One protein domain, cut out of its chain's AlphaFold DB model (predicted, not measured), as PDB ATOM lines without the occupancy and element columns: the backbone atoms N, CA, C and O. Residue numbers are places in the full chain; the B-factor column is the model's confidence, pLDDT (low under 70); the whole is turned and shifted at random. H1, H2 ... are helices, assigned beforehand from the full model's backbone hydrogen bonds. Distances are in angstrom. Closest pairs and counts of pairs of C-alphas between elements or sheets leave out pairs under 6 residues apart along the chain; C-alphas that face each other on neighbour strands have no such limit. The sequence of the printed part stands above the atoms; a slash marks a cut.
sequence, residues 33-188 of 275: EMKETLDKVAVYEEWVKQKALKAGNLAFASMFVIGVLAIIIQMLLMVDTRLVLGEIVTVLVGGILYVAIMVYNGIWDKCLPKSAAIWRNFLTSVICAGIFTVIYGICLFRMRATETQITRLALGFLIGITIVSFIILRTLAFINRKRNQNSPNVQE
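This is residues 33 to 188 of the 275 residues of the protein "HTH cro/C1-type domain-containing protein" of Blautia obeum (UniProt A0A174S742). What does the model look like at first sight? The longest helix, H1, is paired with H2 in one long helical hairpin, and H3 with H4 makes a second one lengthwise beside it, with few contacts between the two: a loose, up-and-down bundle of four helices. Residues 33 to 48 of H1 stick out at one end and residues 143 to 148, between H3 and H4 and at the start of H4, at the other. How is it made up? The printed part has 156 residues with five named helices, H1 to H5 in chain order, and no named strand; its class is all helix. How large is it? It is a loose rod with a radius of gyration of the C-alphas of 20.3 A, spanning 75 by 29 by 19 A.

Where is the longest helix? H1 is residues 33 to 76, 64.1 A long, from C-alpha 33 at (160.442, 181.222, 65.927) to C-alpha 76 at (131.291, 129.809, 90.617). Where are the others? H2 is residues 81 to 104, 34.7 A; H3 is residues 114 to 142, 42.8 A; H4 is residues 147 to 181, 50.8 A. H5 is residues 184 to 188, 6.4 A, ending at C-alpha 188 at (141.376, 179.774, 70.520).

What touches H1? With residues 57 to 75 alone it touches H2, closest at the C-alphas of Ile 71 and Val 84, 6.4 A apart; this hairpin has a shallow tilt of 17 degrees, opposite ways. H1 and H3 only just touch, with 3 pairs of C-alphas within 8 A, through residues 72 to 75 of H1 and 135 to 139 of H3 alone; the closest C-alphas, of Ile 72 and Ile 135, are 6.7 A apart. How do the remaining helices stand? The hairpin of H3 and H4 touches closest at the C-alphas of Ala 129 and Thr 162, 5.4 A apart, at a shallow tilt of 31 degrees, opposite ways. H2 and H4 are close but not clearly touching, with the C-alphas of Val 103 and Asn 176 closest at 6.5 A, and so are H4 and H5, with those of Asn 180 and Val 186 closest at 7.1 A; H2 and H3 are apart. What of the backbones? Every O i to N i+4 pair is within hydrogen-bond range in H1, H2, H4 and H5, and 24 of 25 are in H3.

How far does it reach? The two C-alphas farthest apart, of Glu 33 and Thr 146, are 75.6 A apart. Is the printed part whole? It has no cut and no long link. Where is confidence low? The pLDDT is under 70 in 36 residues, among them 104 to 119 and 176 to 188.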
ATOM      1  N   GLU A  33     159.754 182.513  65.758       67.81
ATOM      2  CA  GLU A  33     160.442 181.222  65.927       67.81
ATOM      3  C   GLU A  33     160.378 180.695  67.369       67.81
ATOM      4  O   GLU A  33     160.177 179.502  67.598       67.81
ATOM      5  N   MET A  34     160.485 181.584  68.363       71.94
ATOM      6  CA  MET A  34     160.342 181.230  69.780       71.94
ATOM      7  C   MET A  34     158.896 180.826  70.096       71.94
ATOM      8  O   MET A  34     158.682 179.841  70.800       71.94
ATOM      9  N   LYS A  35     157.903 181.542  69.537       73.88
ATOM     10  CA  LYS A  35     156.483 181.156  69.634       73.88
ATOM     11  C   LYS A  35     156.260 179.769  69.055       73.88
ATOM     12  O   LYS A  35     155.647 178.936  69.706       73.88
ATOM     13  N   GLU A  36     156.774 179.530  67.853       74.12
ATOM     14  CA  GLU A  36     156.592 178.269  67.142       74.12
ATOM     15  C   GLU A  36     157.299 177.111  67.854       74.12
ATOM     16  O   GLU A  36     156.766 176.008  67.927       74.12
ATOM     17  N   THR A  37     158.472 177.355  68.441       74.81
ATOM     18  CA  THR A  37     159.197 176.346  69.223       74.81
ATOM     19  C   THR A  37     158.453 176.016  70.516       74.81
ATOM     20  O   THR A  37     158.273 174.840  70.828       74.81
ATOM     21  N   LEU A  38     157.970 177.025  71.248       75.19
ATOM     22  CA  LEU A  38     157.164 176.821  72.458       75.19
ATOM     23  C   LEU A  38     155.836 176.126  72.149       75.19
ATOM     24  O   LEU A  38     155.434 175.236  72.895       75.19
ATOM     25  N   ASP A  39     155.196 176.473  71.034       73.88
ATOM     26  CA  ASP A  39     153.968 175.827  70.570       73.88
ATOM     27  C   ASP A  39     154.224 174.367  70.170       73.88
ATOM     28  O   ASP A  39     153.534 173.466  70.640       73.88
ATOM     29  N   LYS A  40     155.298 174.081  69.421       70.56
ATOM     30  CA  LYS A  40     155.718 172.704  69.100       70.56
ATOM     31  C   LYS A  40     156.009 171.886  70.357       70.56
ATOM     32  O   LYS A  40     155.595 170.729  70.432       70.56
ATOM     33  N   VAL A  41     156.688 172.467  71.348       78.94
ATOM     34  CA  VAL A  41     156.971 171.801  72.630       78.94
ATOM     35  C   VAL A  41     155.677 171.554  73.410       78.94
ATOM     36  O   VAL A  41     155.474 170.443  73.898       78.94
ATOM     37  N   ALA A  42     154.767 172.527  73.469       73.44
ATOM     38  CA  ALA A  42     153.472 172.381  74.133       73.44
ATOM     39  C   ALA A  42     152.601 171.309  73.458       73.44
ATOM     40  O   ALA A  42     152.066 170.425  74.132       73.44
ATOM     41  N   VAL A  43     152.525 171.317  72.124       77.44
ATOM     42  CA  VAL A  43     151.827 170.301  71.324       77.44
ATOM     43  C   VAL A  43     152.447 168.921  71.540       77.44
ATOM     44  O   VAL A  43     151.719 167.940  71.714       77.44
ATOM     45  N   TYR A  44     153.778 168.822  71.584       71.50
ATOM     46  CA  TYR A  44     154.474 167.566  71.856       71.50
ATOM     47  C   TYR A  44     154.185 167.047  73.270       71.50
ATOM     48  O   TYR A  44     153.860 165.871  73.441       71.50
ATOM     49  N   GLU A  45     154.223 167.909  74.286       70.94
ATOM     50  CA  GLU A  45     153.868 167.537  75.655       70.94
ATOM     51  C   GLU A  45     152.419 167.062  75.774       70.94
ATOM     52  O   GLU A  45     152.152 166.035  76.407       70.94
ATOM     53  N   GLU A  46     151.473 167.791  75.179       73.50
ATOM     54  CA  GLU A  46     150.066 167.396  75.148       73.50
ATOM     55  C   GLU A  46     149.887 166.051  74.437       73.50
ATOM     56  O   GLU A  46     149.111 165.204  74.895       73.50
ATOM     57  N   TRP A  47     150.636 165.818  73.357       73.44
ATOM     58  CA  TRP A  47     150.625 164.565  72.612       73.44
ATOM     59  C   TRP A  47     151.179 163.396  73.434       73.44
ATOM     60  O   TRP A  47     150.532 162.346  73.519       73.44
ATOM     61  N   VAL A  48     152.325 163.571  74.101       73.06
ATOM     62  CA  VAL A  48     152.922 162.552  74.980       73.06
ATOM     63  C   VAL A  48     151.988 162.255  76.154       73.06
ATOM     64  O   VAL A  48     151.702 161.084  76.424       73.06
ATOM     65  N   LYS A  49     151.436 163.293  76.800       74.12
ATOM     66  CA  LYS A  49     150.434 163.155  77.872       74.12
ATOM     67  C   LYS A  49     149.220 162.377  77.369       74.12
ATOM     68  O   LYS A  49     148.809 161.414  78.013       74.12
ATOM     69  N   GLN A  50     148.676 162.706  76.196       70.19
ATOM     70  CA  GLN A  50     147.561 161.952  75.614       70.19
ATOM     71  C   GLN A  50     147.912 160.496  75.307       70.19
ATOM     72  O   GLN A  50     147.073 159.618  75.516       70.19
ATOM     73  N   LYS A  51     149.117 160.215  74.808       71.38
ATOM     74  CA  LYS A  51     149.555 158.855  74.481       71.38
ATOM     75  C   LYS A  51     149.692 157.999  75.738       71.38
ATOM     76  O   LYS A  51     149.127 156.904  75.787       71.38
ATOM     77  N   ALA A  52     150.359 158.524  76.765       70.31
ATOM     78  CA  ALA A  52     150.487 157.869  78.064       70.31
ATOM     79  C   ALA A  52     149.112 157.612  78.693       70.31
ATOM     80  O   ALA A  52     148.827 156.513  79.163       70.31
ATOM     81  N   LEU A  53     148.217 158.595  78.610       71.50
ATOM     82  CA  LEU A  53     146.864 158.478  79.130       71.50
ATOM     83  C   LEU A  53     145.998 157.472  78.354       71.50
ATOM     84  O   LEU A  53     145.215 156.759  78.976       71.50
ATOM     85  N   LYS A  54     146.128 157.365  77.026       70.94
ATOM     86  CA  LYS A  54     145.414 156.351  76.222       70.94
ATOM     87  C   LYS A  54     145.899 154.934  76.532       70.94
ATOM     88  O   LYS A  54     145.070 154.042  76.701       70.94
ATOM     89  N   ALA A  55     147.213 154.739  76.637       71.38
ATOM     90  CA  ALA A  55     147.799 153.453  77.012       71.38
ATOM     91  C   ALA A  55     147.418 153.061  78.450       71.38
ATOM     92  O   ALA A  55     146.955 151.945  78.687       71.38
ATOM     93  N   GLY A  56     147.513 154.007  79.388       73.31
ATOM     94  CA  GLY A  56     147.075 153.818  80.768       73.31
ATOM     95  C   GLY A  56     145.586 153.490  80.851       73.31
ATOM     96  O   GLY A  56     145.202 152.549  81.533       73.31
ATOM     97  N   ASN A  57     144.741 154.189  80.093       78.00
ATOM     98  CA  ASN A  57     143.305 153.927  80.051       78.00
ATOM     99  C   ASN A  57     142.970 152.495  79.608       78.00
ATOM    100  O   ASN A  57     142.073 151.877  80.175       78.00
ATOM    101  N   LEU A  58     143.694 151.970  78.614       74.38
ATOM    102  CA  LEU A  58     143.539 150.589  78.163       74.38
ATOM    103  C   LEU A  58     143.944 149.590  79.258       74.38
ATOM    104  O   LEU A  58     143.232 148.613  79.478       74.38
ATOM    105  N   ALA A  59     145.040 149.861  79.970       74.00
ATOM    106  CA  ALA A  59     145.517 149.022  81.070       74.00
ATOM    107  C   ALA A  59     144.577 149.041  82.293       74.00
ATOM    108  O   ALA A  59     144.306 148.005  82.893       74.00
ATOM    109  N   PHE A  60     144.020 150.202  82.648       72.50
ATOM    110  CA  PHE A  60     143.029 150.295  83.724       72.50
ATOM    111  C   PHE A  60     141.714 149.601  83.350       72.50
ATOM    112  O   PHE A  60     141.126 148.908  84.180       72.50
ATOM    113  N   ALA A  61     141.272 149.732  82.095       76.31
ATOM    114  CA  ALA A  61     140.091 149.030  81.607       76.31
ATOM    115  C   ALA A  61     140.285 147.503  81.629       76.31
ATOM    116  O   ALA A  61     139.386 146.782  82.062       76.31
ATOM    117  N   SER A  62     141.456 147.000  81.219       76.81
ATOM    118  CA  SER A  62     141.740 145.560  81.248       76.81
ATOM    119  C   SER A  62     141.812 145.007  82.674       76.81
ATOM    120  O   SER A  62     141.248 143.945  82.934       76.81
ATOM    121  N   MET A  63     142.401 145.748  83.620       80.56
ATOM    122  CA  MET A  63     142.421 145.375  85.040       80.56
ATOM    123  C   MET A  63     141.003 145.206  85.606       80.56
ATOM    124  O   MET A  63     140.735 144.257  86.343       80.56
ATOM    125  N   PHE A  64     140.073 146.083  85.215       78.38
ATOM    126  CA  PHE A  64     138.680 146.014  85.657       78.38
ATOM    127  C   PHE A  64     137.951 144.778  85.114       78.38
ATOM    128  O   PHE A  64     137.227 144.110  85.850       78.38
ATOM    129  N   VAL A  65     138.176 144.436  83.840       82.00
ATOM    130  CA  VAL A  65     137.606 143.231  83.212       82.00
ATOM    131  C   VAL A  65     138.112 141.965  83.903       82.00
ATOM    132  O   VAL A  65     137.319 141.072  84.196       82.00
ATOM    133  N   ILE A  66     139.410 141.907  84.214       83.38
ATOM    134  CA  ILE A  66     140.010 140.780  84.939       83.38
ATOM    135  C   ILE A  66     139.407 140.663  86.347       83.38
ATOM    136  O   ILE A  66     139.051 139.561  86.756       83.38
ATOM    137  N   GLY A  67     139.222 141.781  87.060       81.31
ATOM    138  CA  GLY A  67     138.596 141.793  88.388       81.31
ATOM    139  C   GLY A  67     137.145 141.301  88.378       81.31
ATOM    140  O   GLY A  67     136.760 140.473  89.197       81.31
ATOM    141  N   VAL A  68     136.344 141.738  87.402       81.31
ATOM    142  CA  VAL A  68     134.966 141.246  87.223       81.31
ATOM    143  C   VAL A  68     134.953 139.745  86.925       81.31
ATOM    144  O   VAL A  68     134.140 139.011  87.489       81.31
ATOM    145  N   LEU A  69     135.857 139.271  86.064       81.00
ATOM    146  CA  LEU A  69     135.957 137.853  85.728       81.00
ATOM    147  C   LEU A  69     136.370 137.013  86.946       81.00
ATOM    148  O   LEU A  69     135.807 135.942  87.162       81.00
ATOM    149  N   ALA A  70     137.294 137.517  87.768       79.56
ATOM    150  CA  ALA A  70     137.706 136.883  89.016       79.56
ATOM    151  C   ALA A  70     136.528 136.741  89.993       79.56
ATOM    152  O   ALA A  70     136.291 135.639  90.482       79.56
ATOM    153  N   ILE A  71     135.718 137.793  90.174       81.44
ATOM    154  CA  ILE A  71     134.503 137.745  91.010       81.44
ATOM    155  C   ILE A  71     133.522 136.681  90.494       81.44
ATOM    156  O   ILE A  71     132.971 135.910  91.280       81.44
ATOM    157  N   ILE A  72     133.315 136.596  89.174       77.94
ATOM    158  CA  ILE A  72     132.435 135.584  88.562       77.94
ATOM    159  C   ILE A  72     132.972 134.168  88.824       77.94
ATOM    160  O   ILE A  72     132.208 133.286  89.222       77.94
ATOM    161  N   ILE A  73     134.278 133.948  88.647       78.75
ATOM    162  CA  ILE A  73     134.931 132.651  88.879       78.75
ATOM    163  C   ILE A  73     134.877 132.262  90.362       78.75
ATOM    164  O   ILE A  73     134.553 131.119  90.678       78.75
ATOM    165  N   GLN A  74     135.130 133.188  91.286       75.38
ATOM    166  CA  GLN A  74     135.059 132.925  92.728       75.38
ATOM    167  C   GLN A  74     133.635 132.619  93.196       75.38
ATOM    168  O   GLN A  74     133.422 131.728  94.025       75.38
ATOM    169  N   MET A  75     132.643 133.301  92.615       70.12
ATOM    170  CA  MET A  75     131.235 132.975  92.827       70.12
ATOM    171  C   MET A  75     130.870 131.592  92.267       70.12
ATOM    172  O   MET A  75     130.028 130.907  92.855       70.12
ATOM    173  N   LEU A  76     131.508 131.142  91.185       71.75
ATOM    174  CA  LEU A  76     131.291 129.809  90.617       71.75
ATOM    175  C   LEU A  76     131.976 128.700  91.439       71.75
ATOM    176  O   LEU A  76     131.368 127.665  91.689       71.75
ATOM    177  N   LEU A  77     133.202 128.934  91.918       74.88
ATOM    178  CA  LEU A  77     134.036 127.955  92.633       74.88
ATOM    179  C   LEU A  77     133.697 127.776  94.127       74.88
ATOM    180  O   LEU A  77     134.458 127.142  94.850       74.88
ATOM    181  N   MET A  78     132.569 128.305  94.611       63.88
ATOM    182  CA  MET A  78     132.152 128.169  96.022       63.88
ATOM    183  C   MET A  78     133.188 128.652  97.048       63.88
ATOM    184  O   MET A  78     133.254 128.138  98.160       63.88
ATOM    185  N   VAL A  79     133.935 129.705  96.706       61.34
ATOM    186  CA  VAL A  79     134.843 130.380  97.643       61.34
ATOM    187  C   VAL A  79     134.043 131.200  98.672       61.34
ATOM    188  O   VAL A  79     132.915 131.632  98.399       61.34
ATOM    189  N   ASP A  80     134.614 131.383  99.869       72.25
ATOM    190  CA  ASP A  80     134.030 132.115 100.997       72.25
ATOM    191  C   ASP A  80     133.404 133.456 100.591       72.25
ATOM    192  O   ASP A  80     134.034 134.322  99.981       72.25
ATOM    193  N   THR A  81     132.163 133.681 101.025       71.06
ATOM    194  CA  THR A  81     131.383 134.893 100.711       71.06
ATOM    195  C   THR A  81     132.026 136.178 101.234       71.06
ATOM    196  O   THR A  81     131.796 137.251 100.679       71.06
ATOM    197  N   ARG A  82     132.861 136.082 102.276       74.31
ATOM    198  CA  ARG A  82     133.630 137.210 102.824       74.31
ATOM    199  C   ARG A  82     134.734 137.686 101.882       74.31
ATOM    200  O   ARG A  82     134.945 138.891 101.789       74.31
ATOM    201  N   LEU A  83     135.404 136.763 101.188       75.25
ATOM    202  CA  LEU A  83     136.445 137.111 100.220       75.25
ATOM    203  C   LEU A  83     135.819 137.835  99.028       75.25
ATOM    204  O   LEU A  83     136.250 138.928  98.670       75.25
ATOM    205  N   VAL A  84     134.719 137.282  98.511       77.50
ATOM    206  CA  VAL A  84     133.998 137.869  97.378       77.50
ATOM    207  C   VAL A  84     133.450 139.259  97.711       77.50
ATOM    208  O   VAL A  84     133.494 140.164  96.878       77.50
ATOM    209  N   LEU A  85     132.970 139.471  98.941       77.81
ATOM    210  CA  LEU A  85     132.515 140.790  99.381       77.81
ATOM    211  C   LEU A  85     133.661 141.815  99.401       77.81
ATOM    212  O   LEU A  85     133.459 142.959  98.996       77.81
ATOM    213  N   GLY A  86     134.859 141.404  99.828       80.50
ATOM    214  CA  GLY A  86     136.060 142.240  99.783       80.50
ATOM    215  C   GLY A  86     136.432 142.654  98.357       80.50
ATOM    216  O   GLY A  86     136.703 143.828  98.115       80.50
ATOM    217  N   GLU A  87     136.364 141.727  97.399       80.88
ATOM    218  CA  GLU A  87     136.673 142.010  95.991       80.88
ATOM    219  C   GLU A  87     135.656 142.926  95.312       80.88
ATOM    220  O   GLU A  87     136.024 143.803  94.530       80.88
ATOM    221  N   ILE A  88     134.371 142.790  95.645       81.56
ATOM    222  CA  ILE A  88     133.345 143.712  95.148       81.56
ATOM    223  C   ILE A  88     133.652 145.138  95.620       81.56
ATOM    224  O   ILE A  88     133.568 146.076  94.829       81.56
ATOM    225  N   VAL A  89     134.047 145.315  96.887       83.12
ATOM    226  CA  VAL A  89     134.394 146.635  97.437       83.12
ATOM    227  C   VAL A  89     135.639 147.212  96.760       83.12
ATOM    228  O   VAL A  89     135.626 148.385  96.381       83.12
ATOM    229  N   THR A  90     136.695 146.418  96.557       83.12
ATOM    230  CA  THR A  90     137.928 146.906  95.910       83.12
ATOM    231  C   THR A  90     137.699 147.281  94.447       83.12
ATOM    232  O   THR A  90     138.150 148.346  94.020       83.12
ATOM    233  N   VAL A  91     136.939 146.477  93.694       84.19
ATOM    234  CA  VAL A  91     136.554 146.790  92.308       84.19
ATOM    235  C   VAL A  91     135.694 148.053  92.256       84.19
ATOM    236  O   VAL A  91     135.909 148.908  91.400       84.19
ATOM    237  N   LEU A  92     134.764 148.243  93.193       81.44
ATOM    238  CA  LEU A  92     133.882 149.413  93.207       81.44
ATOM    239  C   LEU A  92     134.647 150.712  93.515       81.44
ATOM    240  O   LEU A  92     134.480 151.706  92.804       81.44
ATOM    241  N   VAL A  93     135.549 150.692  94.503       83.44
ATOM    242  CA  VAL A  93     136.435 151.831  94.815       83.44
ATOM    243  C   VAL A  93     137.376 152.131  93.644       83.44
ATOM    244  O   VAL A  93     137.509 153.289  93.241       83.44
ATOM    245  N   GLY A  94     137.976 151.096  93.046       82.06
ATOM    246  CA  GLY A  94     138.836 151.236  91.869       82.06
ATOM    247  C   GLY A  94     138.100 151.826  90.663       82.06
ATOM    248  O   GLY A  94     138.644 152.679  89.963       82.06
ATOM    249  N   GLY A  95     136.838 151.443  90.455       82.06
ATOM    250  CA  GLY A  95     135.997 151.944  89.367       82.06
ATOM    251  C   GLY A  95     135.654 153.424  89.513       82.06
ATOM    252  O   GLY A  95     135.761 154.180  88.546       82.06
ATOM    253  N   ILE A  96     135.308 153.863  90.727       81.56
ATOM    254  CA  ILE A  96     135.054 155.282  91.023       81.56
ATOM    255  C   ILE A  96     136.321 156.110  90.784       81.56
ATOM    256  O   ILE A  96     136.265 157.144  90.112       81.56
ATOM    257  N   LEU A  97     137.468 155.642  91.284       83.00
ATOM    258  CA  LEU A  97     138.752 156.320  91.105       83.00
ATOM    259  C   LEU A  97     139.145 156.413  89.622       83.00
ATOM    260  O   LEU A  97     139.559 157.474  89.159       83.00
ATOM    261  N   TYR A  98     138.956 155.336  88.860       80.69
ATOM    262  CA  TYR A  98     139.220 155.304  87.422       80.69
ATOM    263  C   TYR A  98     138.380 156.333  86.652       80.69
ATOM    264  O   TYR A  98     138.924 157.120  85.872       80.69
ATOM    265  N   VAL A  99     137.069 156.391  86.914       76.81
ATOM    266  CA  VAL A  99     136.182 157.387  86.293       76.81
ATOM    267  C   VAL A  99     136.607 158.806  86.682       76.81
ATOM    268  O   VAL A  99     136.685 159.674  85.812       76.81
ATOM    269  N   ALA A 100     136.958 159.046  87.950       74.44
ATOM    270  CA  ALA A 100     137.436 160.349  88.415       74.44
ATOM    271  C   ALA A 100     138.723 160.792  87.697       74.44
ATOM    272  O   ALA A 100     138.801 161.929  87.229       74.44
ATOM    273  N   ILE A 101     139.698 159.891  87.527       75.00
ATOM    274  CA  ILE A 101     140.941 160.150  86.780       75.00
ATOM    275  C   ILE A 101     140.639 160.436  85.303       75.00
ATOM    276  O   ILE A 101     141.210 161.358  84.713       75.00
ATOM    277  N   MET A 102     139.726 159.684  84.685       72.56
ATOM    278  CA  MET A 102     139.384 159.869  83.272       72.56
ATOM    279  C   MET A 102     138.700 161.224  83.017       72.56
ATOM    280  O   MET A 102     138.958 161.884  82.002       72.56
ATOM    281  N   VAL A 103     137.867 161.663  83.964       71.81
ATOM    282  CA  VAL A 103     137.231 162.986  83.961       71.81
ATOM    283  C   VAL A 103     138.257 164.068  84.235       71.81
ATOM    284  O   VAL A 103     138.295 165.044  83.495       71.81
ATOM    285  N   TYR A 104     139.126 163.910  85.237       67.31
ATOM    286  CA  TYR A 104     140.190 164.868  85.550       67.31
ATOM    287  C   TYR A 104     141.077 165.132  84.328       67.31
ATOM    288  O   TYR A 104     141.249 166.280  83.926       67.31
ATOM    289  N   ASN A 105     141.481 164.083  83.614       68.06
ATOM    290  CA  ASN A 105     142.297 164.200  82.402       68.06
ATOM    291  C   ASN A 105     141.508 164.630  81.141       68.06
ATOM    292  O   ASN A 105     142.085 164.905  80.086       68.06
ATOM    293  N   GLY A 106     140.176 164.717  81.228       63.19
ATOM    294  CA  GLY A 106     139.299 165.212  80.161       63.19
ATOM    295  C   GLY A 106     139.189 164.284  78.950       63.19
ATOM    296  O   GLY A 106     138.754 164.713  77.888       63.19
ATOM    297  N   ILE A 107     139.591 163.020  79.080       65.00
ATOM    298  CA  ILE A 107     139.640 162.035  77.984       65.00
ATOM    299  C   ILE A 107     138.248 161.458  77.706       65.00
ATOM    300  O   ILE A 107     137.983 160.982  76.604       65.00
ATOM    301  N   TRP A 108     137.343 161.563  78.686       65.38
ATOM    302  CA  TRP A 108     136.003 160.979  78.665       65.38
ATOM    303  C   TRP A 108     135.205 161.303  77.389       65.38
ATOM    304  O   TRP A 108     134.427 160.467  76.947       65.38
ATOM    305  N   ASP A 109     135.425 162.454  76.731       59.12
ATOM    306  CA  ASP A 109     134.642 162.853  75.543       59.12
ATOM    307  C   ASP A 109     135.436 163.565  74.428       59.12
ATOM    308  O   ASP A 109     134.862 164.154  73.518       59.12
ATOM    309  N   LYS A 110     136.777 163.530  74.465       54.62
ATOM    310  CA  LYS A 110     137.621 164.290  73.516       54.62
ATOM    311  C   LYS A 110     137.601 163.764  72.072       54.62
ATOM    312  O   LYS A 110     138.038 164.476  71.178       54.62
ATOM    313  N   CYS A 111     137.132 162.536  71.837       52.09
ATOM    314  CA  CYS A 111     137.392 161.814  70.586       52.09
ATOM    315  C   CYS A 111     136.139 161.368  69.811       52.09
ATOM    316  O   CYS A 111     136.286 160.642  68.832       52.09
ATOM    317  N   LEU A 112     134.923 161.748  70.232       54.56
ATOM    318  CA  LEU A 112     133.689 161.297  69.576       54.56
ATOM    319  C   LEU A 112     132.746 162.451  69.200       54.56
ATOM    320  O   LEU A 112     132.551 163.373  69.993       54.56
ATOM    321  N   PRO A 113     132.103 162.399  68.016       55.91
ATOM    322  CA  PRO A 113     131.017 163.312  67.675       55.91
ATOM    323  C   PRO A 113     129.839 163.148  68.653       55.91
ATOM    324  O   PRO A 113     129.611 162.059  69.185       55.91
ATOM    325  N   LYS A 114     129.065 164.226  68.876       56.31
ATOM    326  CA  LYS A 114     127.990 164.301  69.897       56.31
ATOM    327  C   LYS A 114     127.044 163.090  69.903       56.31
ATOM    328  O   LYS A 114     126.610 162.677  70.972       56.31
ATOM    329  N   SER A 115     126.719 162.528  68.738       58.38
ATOM    330  CA  SER A 115     125.849 161.351  68.597       58.38
ATOM    331  C   SER A 115     126.538 160.043  69.008       58.38
ATOM    332  O   SER A 115     125.948 159.239  69.731       58.38
ATOM    333  N   ALA A 116     127.799 159.844  68.620       63.38
ATOM    334  CA  ALA A 116     128.573 158.650  68.962       63.38
ATOM    335  C   ALA A 116     128.906 158.583  70.460       63.38
ATOM    336  O   ALA A 116     128.915 157.500  71.043       63.38
ATOM    337  N   ALA A 117     129.115 159.732  71.108       64.75
ATOM    338  CA  ALA A 117     129.308 159.809  72.556       64.75
ATOM    339  C   ALA A 117     128.071 159.325  73.335       64.75
ATOM    340  O   ALA A 117     128.191 158.561  74.293       64.75
ATOM    341  N   ILE A 118     126.871 159.724  72.893       63.53
ATOM    342  CA  ILE A 118     125.596 159.298  73.490       63.53
ATOM    343  C   ILE A 118     125.406 157.790  73.318       63.53
ATOM    344  O   ILE A 118     125.067 157.106  74.284       63.53
ATOM    345  N   TRP A 119     125.679 157.265  72.120       63.94
ATOM    346  CA  TRP A 119     125.565 155.835  71.842       63.94
ATOM    347  C   TRP A 119     126.548 155.002  72.667       63.94
ATOM    348  O   TRP A 119     126.164 153.994  73.254       63.94
ATOM    349  N   ARG A 120     127.801 155.458  72.793       73.56
ATOM    350  CA  ARG A 120     128.809 154.783  73.614       73.56
ATOM    351  C   ARG A 120     128.406 154.753  75.086       73.56
ATOM    352  O   ARG A 120     128.460 153.693  75.692       73.56
ATOM    353  N   ASN A 121     127.954 155.874  75.650       72.94
ATOM    354  CA  ASN A 121     127.506 155.919  77.047       72.94
ATOM    355  C   ASN A 121     126.290 155.011  77.287       72.94
ATOM    356  O   ASN A 121     126.207 154.352  78.322       72.94
ATOM    357  N   PHE A 122     125.369 154.935  76.323       72.56
ATOM    358  CA  PHE A 122     124.246 154.005  76.381       72.56
ATOM    359  C   PHE A 122     124.719 152.544  76.353       72.56
ATOM    360  O   PHE A 122     124.356 151.769  77.235       72.56
ATOM    361  N   LEU A 123     125.596 152.181  75.412       72.88
ATOM    362  CA  LEU A 123     126.130 150.824  75.292       72.88
ATOM    363  C   LEU A 123     126.935 150.410  76.535       72.88
ATOM    364  O   LEU A 123     126.746 149.314  77.057       72.88
ATOM    365  N   THR A 124     127.776 151.305  77.064       75.69
ATOM    366  CA  THR A 124     128.524 151.084  78.310       75.69
ATOM    367  C   THR A 124     127.588 150.869  79.500       75.69
ATOM    368  O   THR A 124     127.841 149.981  80.311       75.69
ATOM    369  N   SER A 125     126.486 151.623  79.592       75.56
ATOM    370  CA  SER A 125     125.464 151.437  80.632       75.56
ATOM    371  C   SER A 125     124.819 150.050  80.562       75.56
ATOM    372  O   SER A 125     124.706 149.366  81.577       75.56
ATOM    373  N   VAL A 126     124.443 149.611  79.356       75.56
ATOM    374  CA  VAL A 126     123.797 148.309  79.126       75.56
ATOM    375  C   VAL A 126     124.743 147.152  79.450       75.56
ATOM    376  O   VAL A 126     124.343 146.215  80.136       75.56
ATOM    377  N   ILE A 127     126.006 147.229  79.017       78.19
ATOM    378  CA  ILE A 127     127.019 146.206  79.319       78.19
ATOM    379  C   ILE A 127     127.268 146.126  80.831       78.19
ATOM    380  O   ILE A 127     127.275 145.036  81.398       78.19
ATOM    381  N   CYS A 128     127.420 147.278  81.491       76.75
ATOM    382  CA  CYS A 128     127.623 147.356  82.936       76.75
ATOM    383  C   CYS A 128     126.447 146.730  83.697       76.75
ATOM    384  O   CYS A 128     126.642 145.862  84.548       76.75
ATOM    385  N   ALA A 129     125.218 147.096  83.329       75.75
ATOM    386  CA  ALA A 129     124.026 146.515  83.924       75.75
ATOM    387  C   ALA A 129     123.951 145.002  83.699       75.75
ATOM    388  O   ALA A 129     123.679 144.270  84.646       75.75
ATOM    389  N   GLY A 130     124.251 144.518  82.490       77.94
ATOM    390  CA  GLY A 130     124.288 143.088  82.187       77.94
ATOM    391  C   GLY A 130     125.224 142.319  83.122       77.94
ATOM    392  O   GLY A 130     124.804 141.340  83.736       77.94
ATOM    393  N   ILE A 131     126.449 142.814  83.318       79.44
ATOM    394  CA  ILE A 131     127.442 142.216  84.224       79.44
ATOM    395  C   ILE A 131     126.913 142.151  85.664       79.44
ATOM    396  O   ILE A 131     126.926 141.084  86.281       79.44
ATOM    397  N   PHE A 132     126.398 143.262  86.199       77.25
ATOM    398  CA  PHE A 132     125.853 143.290  87.561       77.25
ATOM    399  C   PHE A 132     124.622 142.399  87.722       77.25
ATOM    400  O   PHE A 132     124.447 141.779  88.771       77.25
ATOM    401  N   THR A 133     123.793 142.285  86.684       79.31
ATOM    402  CA  THR A 133     122.620 141.407  86.707       79.31
ATOM    403  C   THR A 133     123.029 139.935  86.721       79.31
ATOM    404  O   THR A 133     122.420 139.150  87.442       79.31
ATOM    405  N   VAL A 134     124.083 139.552  85.990       76.75
ATOM    406  CA  VAL A 134     124.634 138.186  86.018       76.75
ATOM    407  C   VAL A 134     125.177 137.850  87.408       76.75
ATOM    408  O   VAL A 134     124.824 136.812  87.966       76.75
ATOM    409  N   ILE A 135     125.964 138.750  88.010       75.38
ATOM    410  CA  ILE A 135     126.490 138.569  89.374       75.38
ATOM    411  C   ILE A 135     125.340 138.437  90.385       75.38
ATOM    412  O   ILE A 135     125.347 137.543  91.233       75.38
ATOM    413  N   TYR A 136     124.316 139.287  90.269       75.38
ATOM    414  CA  TYR A 136     123.135 139.245  91.129       75.38
ATOM    415  C   TYR A 136     122.313 137.961  90.939       75.38
ATOM    416  O   TYR A 136     121.898 137.348  91.920       75.38
ATOM    417  N   GLY A 137     122.145 137.497  89.699       73.19
ATOM    418  CA  GLY A 137     121.464 136.241  89.378       73.19
ATOM    419  C   GLY A 137     122.161 135.020  89.981       73.19
ATOM    420  O   GLY A 137     121.498 134.172  90.579       73.19
ATOM    421  N   ILE A 138     123.497 134.964  89.918       74.75
ATOM    422  CA  ILE A 138     124.297 133.909  90.566       74.75
ATOM    423  C   ILE A 138     124.126 133.961  92.096       74.75
ATOM    424  O   ILE A 138     124.004 132.922  92.750       74.75
ATOM    425  N   CYS A 139     124.053 135.164  92.673       71.50
ATOM    426  CA  CYS A 139     123.829 135.355  94.105       71.50
ATOM    427  C   CYS A 139     122.435 134.866  94.548       71.50
ATOM    428  O   CYS A 139     122.309 134.163  95.552       71.50
ATOM    429  N   LEU A 140     121.392 135.161  93.767       72.88
ATOM    430  CA  LEU A 140     120.027 134.700  94.038       72.88
ATOM    431  C   LEU A 140     119.872 133.183  93.878       72.88
ATOM    432  O   LEU A 140     119.191 132.548  94.685       72.88
ATOM    433  N   PHE A 141     120.544 132.589  92.889       69.00
ATOM    434  CA  PHE A 141     120.580 131.137  92.705       69.00
ATOM    435  C   PHE A 141     121.229 130.428  93.909       69.00
ATOM    436  O   PHE A 141     120.704 129.431  94.407       69.00
ATOM    437  N   ARG A 142     122.313 130.996  94.461       69.19
ATOM    438  CA  ARG A 142     122.968 130.517  95.697       69.19
ATOM    439  C   ARG A 142     122.057 130.548  96.925       69.19
ATOM    440  O   ARG A 142     122.187 129.678  97.780       69.19
ATOM    441  N   MET A 143     121.142 131.512  97.025       70.88
ATOM    442  CA  MET A 143     120.194 131.608  98.145       70.88
ATOM    443  C   MET A 143     119.017 130.620  98.042       70.88
ATOM    444  O   MET A 143     118.129 130.650  98.892       70.88
ATOM    445  N   ARG A 144     119.014 129.716  97.044       67.25
ATOM    446  CA  ARG A 144     117.968 128.694  96.841       67.25
ATOM    447  C   ARG A 144     116.569 129.304  96.660       67.25
ATOM    448  O   ARG A 144     115.564 128.712  97.047       67.25
ATOM    449  N   ALA A 145     116.514 130.507  96.088       64.88
ATOM    450  CA  ALA A 145     115.268 131.184  95.761       64.88
ATOM    451  C   ALA A 145     114.518 130.440  94.638       64.88
ATOM    452  O   ALA A 145     115.116 129.759  93.807       64.88
ATOM    453  N   THR A 146     113.193 130.556  94.612       70.94
ATOM    454  CA  THR A 146     112.346 129.935  93.583       70.94
ATOM    455  C   THR A 146     112.577 130.591  92.216       70.94
ATOM    456  O   THR A 146     112.695 131.813  92.127       70.94
ATOM    457  N   GLU A 147     112.608 129.801  91.135       71.81
ATOM    458  CA  GLU A 147     112.971 130.262  89.777       71.81
ATOM    459  C   GLU A 147     112.146 131.469  89.285       71.81
ATOM    460  O   GLU A 147     112.655 132.371  88.612       71.81
ATOM    461  N   THR A 148     110.877 131.551  89.689       73.69
ATOM    462  CA  THR A 148     109.970 132.661  89.358       73.69
ATOM    463  C   THR A 148     110.276 133.949  90.130       73.69
ATOM    464  O   THR A 148     110.050 135.046  89.619       73.69
ATOM    465  N   GLN A 149     110.820 133.852  91.346       72.75
ATOM    466  CA  GLN A 149     111.258 135.014  92.124       72.75
ATOM    467  C   GLN A 149     112.618 135.525  91.649       72.75
ATOM    468  O   GLN A 149     112.803 136.737  91.552       72.75
ATOM    469  N   ILE A 150     113.536 134.621  91.286       73.69
ATOM    470  CA  ILE A 150     114.863 134.977  90.762       73.69
ATOM    471  C   ILE A 150     114.728 135.817  89.492       73.69
ATOM    472  O   ILE A 150     115.309 136.895  89.395       73.69
ATOM    473  N   THR A 151     113.922 135.354  88.537       73.00
ATOM    474  CA  THR A 151     113.722 136.041  87.251       73.00
ATOM    475  C   THR A 151     113.085 137.417  87.425       73.00
ATOM    476  O   THR A 151     113.567 138.391  86.849       73.00
ATOM    477  N   ARG A 152     112.053 137.532  88.271       76.56
ATOM    478  CA  ARG A 152     111.376 138.808  88.547       76.56
ATOM    479  C   ARG A 152     112.295 139.820  89.234       76.56
ATOM    480  O   ARG A 152     112.303 140.991  88.856       76.56
ATOM    481  N   LEU A 153     113.063 139.377  90.229       77.75
ATOM    482  CA  LEU A 153     113.956 140.243  91.000       77.75
ATOM    483  C   LEU A 153     115.182 140.658  90.172       77.75
ATOM    484  O   LEU A 153     115.572 141.824  90.205       77.75
ATOM    485  N   ALA A 154     115.728 139.748  89.360       75.44
ATOM    486  CA  ALA A 154     116.808 140.045  88.422       75.44
ATOM    487  C   ALA A 154     116.378 141.043  87.333       75.44
ATOM    488  O   ALA A 154     117.116 141.984  87.051       75.44
ATOM    489  N   LEU A 155     115.172 140.900  86.768       78.19
ATOM    490  CA  LEU A 155     114.619 141.860  85.800       78.19
ATOM    491  C   LEU A 155     114.445 143.256  86.405       78.19
ATOM    492  O   LEU A 155     114.849 144.245  85.794       78.19
ATOM    493  N   GLY A 156     113.885 143.342  87.616       77.56
ATOM    494  CA  GLY A 156     113.743 144.614  88.327       77.56
ATOM    495  C   GLY A 156     115.095 145.274  88.613       77.56
ATOM    496  O   GLY A 156     115.253 146.478  88.414       77.56
ATOM    497  N   PHE A 157     116.090 144.479  89.009       77.81
ATOM    498  CA  PHE A 157     117.446 144.951  89.273       77.81
ATOM    499  C   PHE A 157     118.166 145.432  88.004       77.81
ATOM    500  O   PHE A 157     118.795 146.489  88.029       77.81
ATOM    501  N   LEU A 158     118.008 144.725  86.879       78.12
ATOM    502  CA  LEU A 158     118.551 145.122  85.573       78.12
ATOM    503  C   LEU A 158     117.998 146.489  85.150       78.12
ATOM    504  O   LEU A 158     118.756 147.405  84.820       78.12
ATOM    505  N   ILE A 159     116.674 146.651  85.203       77.56
ATOM    506  CA  ILE A 159     116.008 147.908  84.838       77.56
ATOM    507  C   ILE A 159     116.438 149.035  85.790       77.56
ATOM    508  O   ILE A 159     116.760 150.133  85.341       77.56
ATOM    509  N   GLY A 160     116.517 148.770  87.095       78.31
ATOM    510  CA  GLY A 160     116.965 149.759  88.077       78.31
ATOM    511  C   GLY A 160     118.398 150.234  87.827       78.31
ATOM    512  O   GLY A 160     118.647 151.439  87.746       78.31
ATOM    513  N   ILE A 161     119.337 149.301  87.646       78.81
ATOM    514  CA  ILE A 161     120.744 149.641  87.414       78.81
ATOM    515  C   ILE A 161     120.919 150.391  86.105       78.81
ATOM    516  O   ILE A 161     121.571 151.428  86.129       78.81
ATOM    517  N   THR A 162     120.317 149.933  85.001       75.56
ATOM    518  CA  THR A 162     120.446 150.607  83.691       75.56
ATOM    519  C   THR A 162     120.044 152.082  83.741       75.56
ATOM    520  O   THR A 162     120.708 152.916  83.120       75.56
ATOM    521  N   ILE A 163     118.989 152.419  84.491       78.31
ATOM    522  CA  ILE A 163     118.525 153.800  84.673       78.31
ATOM    523  C   ILE A 163     119.543 154.605  85.487       78.31
ATOM    524  O   ILE A 163     119.957 155.687  85.064       78.31
ATOM    525  N   VAL A 164     119.979 154.076  86.634       80.31
ATOM    526  CA  VAL A 164     120.938 154.755  87.520       80.31
ATOM    527  C   VAL A 164     122.276 154.980  86.810       80.31
ATOM    528  O   VAL A 164     122.790 156.100  86.805       80.31
ATOM    529  N   SER A 165     122.816 153.955  86.147       77.50
ATOM    530  CA  SER A 165     124.071 154.054  85.399       77.50
ATOM    531  C   SER A 165     123.961 155.043  84.241       77.50
ATOM    532  O   SER A 165     124.875 155.842  84.032       77.50
ATOM    533  N   PHE A 166     122.828 155.084  83.537       78.31
ATOM    534  CA  PHE A 166     122.607 156.063  82.476       78.31
ATOM    535  C   PHE A 166     122.595 157.508  82.999       78.31
ATOM    536  O   PHE A 166     123.226 158.383  82.398       78.31
ATOM    537  N   ILE A 167     121.933 157.770  84.132       80.12
ATOM    538  CA  ILE A 167     121.894 159.104  84.757       80.12
ATOM    539  C   ILE A 167     123.298 159.551  85.185       80.12
ATOM    540  O   ILE A 167     123.695 160.688  84.906       80.12
ATOM    541  N   ILE A 168     124.072 158.656  85.808       80.19
ATOM    542  CA  ILE A 168     125.448 158.933  86.245       80.19
ATOM    543  C   ILE A 168     126.332 159.280  85.040       80.19
ATOM    544  O   ILE A 168     126.945 160.349  85.016       80.19
ATOM    545  N   LEU A 169     126.339 158.439  84.000       76.12
ATOM    546  CA  LEU A 169     127.146 158.654  82.792       76.12
ATOM    547  C   LEU A 169     126.766 159.955  82.068       76.12
ATOM    548  O   LEU A 169     127.633 160.659  81.546       76.12
ATOM    549  N   ARG A 170     125.477 160.312  82.063       77.94
ATOM    550  CA  ARG A 170     124.986 161.549  81.444       77.94
ATOM    551  C   ARG A 170     125.396 162.794  82.227       77.94
ATOM    552  O   ARG A 170     125.787 163.789  81.618       77.94
ATOM    553  N   THR A 171     125.363 162.722  83.554       76.94
ATOM    554  CA  THR A 171     125.845 163.792  84.441       76.94
ATOM    555  C   THR A 171     127.351 164.003  84.262       76.94
ATOM    556  O   THR A 171     127.806 165.132  84.089       76.94
ATOM    557  N   LEU A 172     128.117 162.912  84.186       73.50
ATOM    558  CA  LEU A 172     129.551 162.913  83.882       73.50
ATOM    559  C   LEU A 172     129.874 163.560  82.531       73.50
ATOM    560  O   LEU A 172     130.724 164.449  82.456       73.50
ATOM    561  N   ALA A 173     129.163 163.169  81.471       70.44
ATOM    562  CA  ALA A 173     129.330 163.762  80.147       70.44
ATOM    563  C   ALA A 173     129.004 165.268  80.146       70.44
ATOM    564  O   ALA A 173     129.714 166.060  79.523       70.44
ATOM    565  N   PHE A 174     127.968 165.684  80.883       73.38
ATOM    566  CA  PHE A 174     127.597 167.092  81.017       73.38
ATOM    567  C   PHE A 174     128.680 167.916  81.728       73.38
ATOM    568  O   PHE A 174     129.089 168.961  81.215       73.38
ATOM    569  N   ILE A 175     129.195 167.426  82.860       73.56
ATOM    570  CA  ILE A 175     130.287 168.071  83.608       73.56
ATOM    571  C   ILE A 175     131.540 168.180  82.734       73.56
ATOM    572  O   ILE A 175     132.145 169.251  82.645       73.56
ATOM    573  N   ASN A 176     131.900 167.101  82.034       68.00
ATOM    574  CA  ASN A 176     133.081 167.083  81.178       68.00
ATOM    575  C   ASN A 176     132.961 168.080  80.010       68.00
ATOM    576  O   ASN A 176     133.907 168.802  79.696       68.00
ATOM    577  N   ARG A 177     131.773 168.188  79.404       66.25
ATOM    578  CA  ARG A 177     131.514 169.146  78.322       66.25
ATOM    579  C   ARG A 177     131.557 170.594  78.803       66.25
ATOM    580  O   ARG A 177     132.136 171.426  78.108       66.25
ATOM    581  N   LYS A 178     130.989 170.887  79.979       68.94
ATOM    582  CA  LYS A 178     131.058 172.221  80.597       68.94
ATOM    583  C   LYS A 178     132.511 172.628  80.851       68.94
ATOM    584  O   LYS A 178     132.891 173.751  80.547       68.94
ATOM    585  N   ARG A 179     133.347 171.702  81.327       64.00
ATOM    586  CA  ARG A 179     134.771 171.973  81.556       64.00
ATOM    587  C   ARG A 179     135.549 172.192  80.257       64.00
ATOM    588  O   ARG A 179     136.360 173.105  80.194       64.00
ATOM    589  N   ASN A 180     135.283 171.398  79.219       59.44
ATOM    590  CA  ASN A 180     135.954 171.557  77.925       59.44
ATOM    591  C   ASN A 180     135.598 172.891  77.246       59.44
ATOM    592  O   ASN A 180     136.445 173.497  76.607       59.44
ATOM    593  N   GLN A 181     134.364 173.380  77.407       59.44
ATOM    594  CA  GLN A 181     133.955 174.690  76.885       59.44
ATOM    595  C   GLN A 181     134.632 175.871  77.591       59.44
ATOM    596  O   GLN A 181     134.788 176.911  76.965       59.44
ATOM    597  N   ASN A 182     135.046 175.696  78.846       58.00
ATOM    598  CA  ASN A 182     135.721 176.720  79.643       58.00
ATOM    599  C   ASN A 182     137.258 176.658  79.525       58.00
ATOM    600  O   ASN A 182     137.949 177.403  80.214       58.00
ATOM    601  N   SER A 183     137.806 175.750  78.707       53.22
ATOM    602  CA  SER A 183     139.251 175.618  78.498       53.22
ATOM    603  C   SER A 183     139.732 176.647  77.463       53.22
ATOM    604  O   SER A 183     139.160 176.678  76.371       53.22
ATOM    605  N   PRO A 184     140.791 177.437  77.734       47.84
ATOM    606  CA  PRO A 184     141.266 178.503  76.838       47.84
ATOM    607  C   PRO A 184     141.620 178.003  75.422       47.84
ATOM    608  O   PRO A 184     141.258 178.643  74.442       47.84
ATOM    609  N   ASN A 185     142.157 176.783  75.300       48.69
ATOM    610  CA  ASN A 185     142.464 176.115  74.021       48.69
ATOM    611  C   ASN A 185     141.207 175.896  73.123       48.69
ATOM    612  O   ASN A 185     141.281 175.876  71.898       48.69
ATOM    613  N   VAL A 186     139.996 175.799  73.697       45.78
ATOM    614  CA  VAL A 186     138.738 175.678  72.922       45.78
ATOM    615  C   VAL A 186     138.208 177.036  72.451       45.78
ATOM    616  O   VAL A 186     137.510 177.085  71.438       45.78
ATOM    617  N   GLN A 187     138.528 178.119  73.160       37.59
ATOM    618  CA  GLN A 187     138.224 179.484  72.729       37.59
ATOM    619  C   GLN A 187     139.103 179.848  71.520       37.59
ATOM    620  O   GLN A 187     138.565 180.200  70.474       37.59
ATOM    621  N   GLU A 188     140.411 179.585  71.613       40.00
ATOM    622  CA  GLU A 188     141.376 179.774  70.520       40.00
ATOM    623  C   GLU A 188     141.004 178.932  69.292       40.00
ATOM    624  O   GLU A 188     140.877 179.461  68.191       40.00
TER     625      GLU A 188